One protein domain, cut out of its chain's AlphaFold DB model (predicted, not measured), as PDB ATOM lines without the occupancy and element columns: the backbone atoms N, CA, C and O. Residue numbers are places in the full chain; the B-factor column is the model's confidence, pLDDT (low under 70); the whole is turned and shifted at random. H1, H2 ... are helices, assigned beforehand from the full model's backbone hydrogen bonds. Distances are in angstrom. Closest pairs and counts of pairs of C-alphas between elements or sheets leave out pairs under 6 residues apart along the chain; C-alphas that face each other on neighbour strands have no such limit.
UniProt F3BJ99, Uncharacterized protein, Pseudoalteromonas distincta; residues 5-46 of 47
ATOM      1  N   SER A   5      63.971 -11.887 -25.176       62.06
ATOM      2  CA  SER A   5      63.032 -10.805 -25.502       62.06
ATOM      3  C   SER A   5      61.823 -11.285 -26.310       62.06
ATOM      4  O   SER A   5      60.687 -10.992 -25.954       62.06
ATOM      5  N   GLU A   6      62.052 -12.063 -27.369       63.88
ATOM      6  CA  GLU A   6      60.987 -12.519 -28.276       63.88
ATOM      7  C   GLU A   6      60.028 -13.463 -27.547       63.88
ATOM      8  O   GLU A   6      58.812 -13.353 -27.672       63.88
ATOM      9  N   ARG A   7      60.565 -14.335 -26.684       69.06
ATOM     10  CA  ARG A   7      59.751 -15.241 -25.859       69.06
ATOM     11  C   ARG A   7      58.895 -14.509 -24.827       69.06
ATOM     12  O   ARG A   7      57.837 -15.014 -24.451       69.06
ATOM     13  N   GLU A   8      59.355 -13.371 -24.313       72.31
ATOM     14  CA  GLU A   8      58.580 -12.569 -23.362       72.31
ATOM     15  C   GLU A   8      57.458 -11.785 -24.040       72.31
ATOM     16  O   GLU A   8      56.348 -11.731 -23.507       72.31
ATOM     17  N   GLU A   9      57.713 -11.213 -25.214       74.56
ATOM     18  CA  GLU A   9      56.686 -10.532 -26.008       74.56
ATOM     19  C   GLU A   9      55.613 -11.509 -26.482       74.56
ATOM     20  O   GLU A   9      54.420 -11.263 -26.302       74.56
ATOM     21  N   GLU A  10      56.026 -12.675 -26.971       68.12
ATOM     22  CA  GLU A  10      55.120 -13.732 -27.406       68.12
ATOM     23  C   GLU A  10      54.263 -14.248 -26.236       68.12
ATOM     24  O   GLU A  10      53.044 -14.375 -26.354       68.12
ATOM     25  N   LYS A  11      54.855 -14.417 -25.043       67.88
ATOM     26  CA  LYS A  11      54.099 -14.722 -23.816       67.88
ATOM     27  C   LYS A  11      53.086 -13.638 -23.457       67.88
ATOM     28  O   LYS A  11      51.981 -13.981 -23.039       67.88
ATOM     29  N   LYS A  12      53.432 -12.353 -23.580       72.50
ATOM     30  CA  LYS A  12      52.503 -11.246 -23.291       72.50
ATOM     31  C   LYS A  12      51.320 -11.248 -24.252       72.50
ATOM     32  O   LYS A  12      50.189 -11.103 -23.795       72.50
ATOM     33  N   ILE A  13      51.564 -11.479 -25.540       73.31
ATOM     34  CA  ILE A  13      50.519 -11.583 -26.566       73.31
ATOM     35  C   ILE A  13      49.592 -12.758 -26.242       73.31
ATOM     36  O   ILE A  13      48.387 -12.574 -26.088       73.31
ATOM     37  N   ILE A  14      50.150 -13.946 -26.007       68.44
ATOM     38  CA  ILE A  14      49.385 -15.154 -25.665       68.44
ATOM     39  C   ILE A  14      48.545 -14.946 -24.390       68.44
ATOM     40  O   ILE A  14      47.372 -15.313 -24.348       68.44
ATOM     41  N   MET A  15      49.113 -14.312 -23.360       67.88
ATOM     42  CA  MET A  15      48.429 -14.033 -22.089       67.88
ATOM     43  C   MET A  15      47.437 -12.861 -22.159       67.88
ATOM     44  O   MET A  15      46.624 -12.704 -21.243       67.88
ATOM     45  N   SER A  16      47.482 -12.034 -23.207       71.38
ATOM     46  CA  SER A  16      46.518 -10.945 -23.426       71.38
ATOM     47  C   SER A  16      45.150 -11.452 -23.889       71.38
ATOM     48  O   SER A  16      44.149 -10.752 -23.766       71.38
ATOM     49  N   HIS A  17      45.083 -12.699 -24.355       71.25
ATOM     50  CA  HIS A  17      43.854 -13.316 -24.816       71.25
ATOM     51  C   HIS A  17      43.134 -14.064 -23.683       71.25
ATOM     52  O   HIS A  17      43.575 -15.117 -23.219       71.25
ATOM     53  N   ASP A  18      41.969 -13.560 -23.265       70.00
ATOM     54  CA  ASP A  18      41.192 -14.116 -22.144       70.00
ATOM     55  C   ASP A  18      40.772 -15.578 -22.337       70.00
ATOM     56  O   ASP A  18      40.676 -16.345 -21.374       70.00
ATOM     57  N   PHE A  19      40.575 -16.005 -23.585       68.81
ATOM     58  CA  PHE A  19      40.263 -17.399 -23.872       68.81
ATOM     59  C   PHE A  19      41.452 -18.328 -23.595       68.81
ATOM     60  O   PHE A  19      41.254 -19.416 -23.066       68.81
ATOM     61  N   VAL A  20      42.688 -17.893 -23.859       70.31
ATOM     62  CA  VAL A  20      43.890 -18.692 -23.585       70.31
ATOM     63  C   VAL A  20      44.046 -18.927 -22.082       70.31
ATOM     64  O   VAL A  20      44.308 -20.053 -21.657       70.31
ATOM     65  N   LYS A  21      43.784 -17.900 -21.263       70.38
ATOM     66  CA  LYS A  21      43.718 -18.036 -19.799       70.38
ATOM     67  C   LYS A  21      42.617 -19.006 -19.366       70.38
ATOM     68  O   LYS A  21      42.852 -19.843 -18.500       70.38
ATOM     69  N   GLY A  22      41.429 -18.929 -19.969       68.00
ATOM     70  CA  GLY A  22      40.330 -19.855 -19.676       68.00
ATOM     71  C   GLY A  22      40.677 -21.322 -19.963       68.00
ATOM     72  O   GLY A  22      40.341 -22.191 -19.161       68.00
ATOM     73  N   TYR A  23      41.404 -21.599 -21.047       67.31
ATOM     74  CA  TYR A  23      41.838 -22.956 -21.389       67.31
ATOM     75  C   TYR A  23      42.956 -23.455 -20.467       67.31
ATOM     76  O   TYR A  23      42.812 -24.489 -19.822       67.31
ATOM     77  N   LEU A  24      44.060 -22.704 -20.381       65.81
ATOM     78  CA  LEU A  24      45.278 -23.153 -19.700       65.81
ATOM     79  C   LEU A  24      45.168 -23.132 -18.174       65.81
ATOM     80  O   LEU A  24      45.818 -23.937 -17.515       65.81
ATOM     81  N   VAL A  25      44.385 -22.209 -17.604       66.94
ATOM     82  CA  VAL A  25      44.325 -22.016 -16.145       66.94
ATOM     83  C   VAL A  25      43.100 -22.685 -15.535       66.94
ATOM     84  O   VAL A  25      43.200 -23.273 -14.463       66.94
ATOM     85  N   LYS A  26      41.936 -22.593 -16.190       68.12
ATOM     86  CA  LYS A  26      40.677 -23.107 -15.625       68.12
ATOM     87  C   LYS A  26      40.294 -24.491 -16.150       68.12
ATOM     88  O   LYS A  26      39.425 -25.114 -15.553       68.12
ATOM     89  N   GLY A  27      40.888 -24.952 -17.259       65.81
ATOM     90  CA  GLY A  27      40.485 -26.199 -17.922       65.81
ATOM     91  C   GLY A  27      39.002 -26.210 -18.312       65.81
ATOM     92  O   GLY A  27      38.390 -27.266 -18.413       65.81
ATOM     93  N   SER A  28      38.400 -25.027 -18.458       64.62
ATOM     94  CA  SER A  28      36.945 -24.859 -18.429       64.62
ATOM     95  C   SER A  28      36.258 -25.124 -19.768       64.62
ATOM     96  O   SER A  28      35.050 -24.946 -19.861       64.62
ATOM     97  N   PHE A  29      37.013 -25.478 -20.809       70.38
ATOM     98  CA  PHE A  29      36.475 -25.742 -22.140       70.38
ATOM     99  C   PHE A  29      37.392 -26.683 -22.936       70.38
ATOM    100  O   PHE A  29      38.596 -26.762 -22.679       70.38
ATOM    101  N   GLN A  30      36.819 -27.426 -23.883       76.38
ATOM    102  CA  GLN A  30      37.506 -28.480 -24.634       76.38
ATOM    103  C   GLN A  30      38.346 -27.922 -25.795       76.38
ATOM    104  O   GLN A  30      38.147 -26.803 -26.266       76.38
ATOM    105  N   ALA A  31      39.271 -28.733 -26.323       74.94
ATOM    106  CA  ALA A  31      40.140 -28.343 -27.441       74.94
ATOM    107  C   ALA A  31      39.366 -27.889 -28.701       74.94
ATOM    108  O   ALA A  31      39.856 -27.051 -29.458       74.94
ATOM    109  N   ALA A  32      38.147 -28.400 -28.914       78.50
ATOM    110  CA  ALA A  32      37.268 -27.961 -29.997       78.50
ATOM    111  C   ALA A  32      36.831 -26.491 -29.834       78.50
ATOM    112  O   ALA A  32      36.918 -25.713 -30.780       78.50
ATOM    113  N   GLU A  33      36.467 -26.082 -28.617       76.75
ATOM    114  CA  GLU A  33      36.076 -24.702 -28.300       76.75
ATOM    115  C   GLU A  33      37.283 -23.749 -28.361       76.75
ATOM    116  O   GLU A  33      37.148 -22.587 -28.749       76.75
ATOM    117  N   LEU A  34      38.493 -24.237 -28.053       78.88
ATOM    118  CA  LEU A  34      39.729 -23.472 -28.259       78.88
ATOM    119  C   LEU A  34      39.939 -23.131 -29.735       78.88
ATOM    120  O   LEU A  34      40.256 -21.986 -30.062       78.88
ATOM    121  N   LYS A  35      39.743 -24.112 -30.623       82.06
ATOM    122  CA  LYS A  35      39.896 -23.934 -32.070       82.06
ATOM    123  C   LYS A  35      38.974 -22.831 -32.591       82.06
ATOM    124  O   LYS A  35      39.437 -21.969 -33.333       82.06
ATOM    125  N   GLU A  36      37.708 -22.822 -32.183       83.25
ATOM    126  CA  GLU A  36      36.748 -21.797 -32.616       83.25
ATOM    127  C   GLU A  36      37.153 -20.393 -32.163       83.25
ATOM    128  O   GLU A  36      37.136 -19.454 -32.960       83.25
ATOM    129  N   LYS A  37      37.600 -20.244 -30.911       78.62
ATOM    130  CA  LYS A  37      38.041 -18.944 -30.383       78.62
ATOM    131  C   LYS A  37      39.300 -18.426 -31.074       78.62
ATOM    132  O   LYS A  37      39.374 -17.239 -31.382       78.62
ATOM    133  N   VAL A  38      40.255 -19.306 -31.379       81.56
ATOM    134  CA  VAL A  38      41.449 -18.951 -32.166       81.56
ATOM    135  C   VAL A  38      41.059 -18.510 -33.579       81.56
ATOM    136  O   VAL A  38      41.542 -17.484 -34.056       81.56
ATOM    137  N   MET A  39      40.151 -19.237 -34.235       82.31
ATOM    138  CA  MET A  39      39.672 -18.881 -35.575       82.31
ATOM    139  C   MET A  39      38.937 -17.536 -35.593       82.31
ATOM    140  O   MET A  39      39.143 -16.755 -36.518       82.31
ATOM    141  N   ALA A  40      38.143 -17.226 -34.564       81.88
ATOM    142  CA  ALA A  40      37.468 -15.935 -34.440       81.88
ATOM    143  C   ALA A  40      38.461 -14.762 -34.336       81.88
ATOM    144  O   ALA A  40      38.272 -13.737 -34.991       81.88
ATOM    145  N   VAL A  41      39.549 -14.923 -33.573       76.88
ATOM    146  CA  VAL A  41      40.598 -13.896 -33.458       76.88
ATOM    147  C   VAL A  41      41.356 -13.722 -34.772       76.88
ATOM    148  O   VAL A  41      41.509 -12.593 -35.237       76.88
ATOM    149  N   ILE A  42      41.764 -14.816 -35.422       78.12
ATOM    150  CA  ILE A  42      42.460 -14.752 -36.718       78.12
ATOM    151  C   ILE A  42      41.564 -14.116 -37.791       78.12
ATOM    152  O   ILE A  42      42.023 -13.266 -38.548       78.12
ATOM    153  N   GLY A  43      40.276 -14.471 -37.827       70.25
ATOM    154  CA  GLY A  43      39.308 -13.885 -38.758       70.25
ATOM    155  C   GLY A  43      39.052 -12.395 -38.515       70.25
ATOM    156  O   GLY A  43      38.812 -11.658 -39.468       70.25
ATOM    157  N   SER A  44      39.146 -11.930 -37.265       58.97
ATOM    158  CA  SER A  44      39.024 -10.504 -36.930       58.97
ATOM    159  C   SER A  44      40.248  -9.669 -37.322       58.97
ATOM    160  O   SER A  44      40.103  -8.479 -37.572       58.97
ATOM    161  N   ALA A  45      41.431 -10.285 -37.429       54.81
ATOM    162  CA  ALA A  45      42.677  -9.610 -37.802       54.81
ATOM    163  C   ALA A  45      42.811  -9.332 -39.315       54.81
ATOM    164  O   ALA A  45      43.724  -8.623 -39.725       54.81
ATOM    165  N   PHE A  46      41.918  -9.892 -40.139       52.09
ATOM    166  CA  PHE A  46      41.901  -9.740 -41.601       52.09
ATOM    167  C   PHE A  46      40.798  -8.791 -42.117       52.09
ATOM    168  O   PHE A  46      40.489  -8.807 -43.310       52.09
TER     169      PHE A  46
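This is residues 5 to 46 of the 47 residues of an uncharacterized protein of Pseudoalteromonas distincta (UniProt F3BJ99). From its first residue the printed part is a helical arm, H1, followed by a loosely formed helical hairpin, H2 and H3; the arm is set at about a right angle to H2, and its residues 5 to 14 stick out free. H3 folds back from the end of H2 the opposite way, and the two meet through only a short part of H3, residues 34 to 37. The printed part has 42 residues with three named helices, H1, H2 and H3 in that order, and no named strand; its class is all helix. It is only just loose, close to compact, with a radius of gyration of the C-alphas of 11.2 A, and its outline is flat, spanning 31 by 28 by 12 A.

Start with H1, residues 5 to 16, and look for what comes near it: residues 5 to 14 stand free. A tight link of one residue, His 17, leads to H2, residues 18 to 26. H1 and H2 are close but not clearly touching; their closest C-alphas, those of Met 15 and Lys 21, are 6.6 A apart. Their lines are about perpendicular, at 89 degrees. Another tight link, residues 27 to 30, leads to H3, residues 31 to 44. H2 and H3 form a helical hairpin and touch, H3 with residues 34 to 37 alone; the closest C-alphas, those of Phe 19 and Lys 37, are 7.1 A apart. They run opposite ways at a shallow tilt of 18 degrees, with centres 12.9 A apart. H1 and H3 are apart. In the backbone of H1, H2 and H3 every O i to N i+4 pair is within hydrogen-bond range.

Find C-alpha 5 at (63.032, -10.805, -25.502); from there H1 runs 16.6 A to C-alpha 16, mainly toward smaller x. Then find C-alpha 18 at (41.192, -14.116, -22.144), where H2 begins; it runs 11.1 A to C-alpha 26. H3, the longest helix with 14 residues, runs 20.2 A from C-alpha 31 to C-alpha 44 at (39.024, -10.504, -36.930).

The two C-alphas farthest apart, those of Ser 5 and Ala 32, are 31.3 A apart. Without the free stretch, the body of 32 residues spans 29 by 20 by 7 A. The printed part has no cut, and neither of its links is long. Look at the B-factor column for the model's own confidence: the mean pLDDT of the printed part is 71.1, and 18 residues are under 70, among them residues 5 to 7, 22 to 28 and 44 to 46.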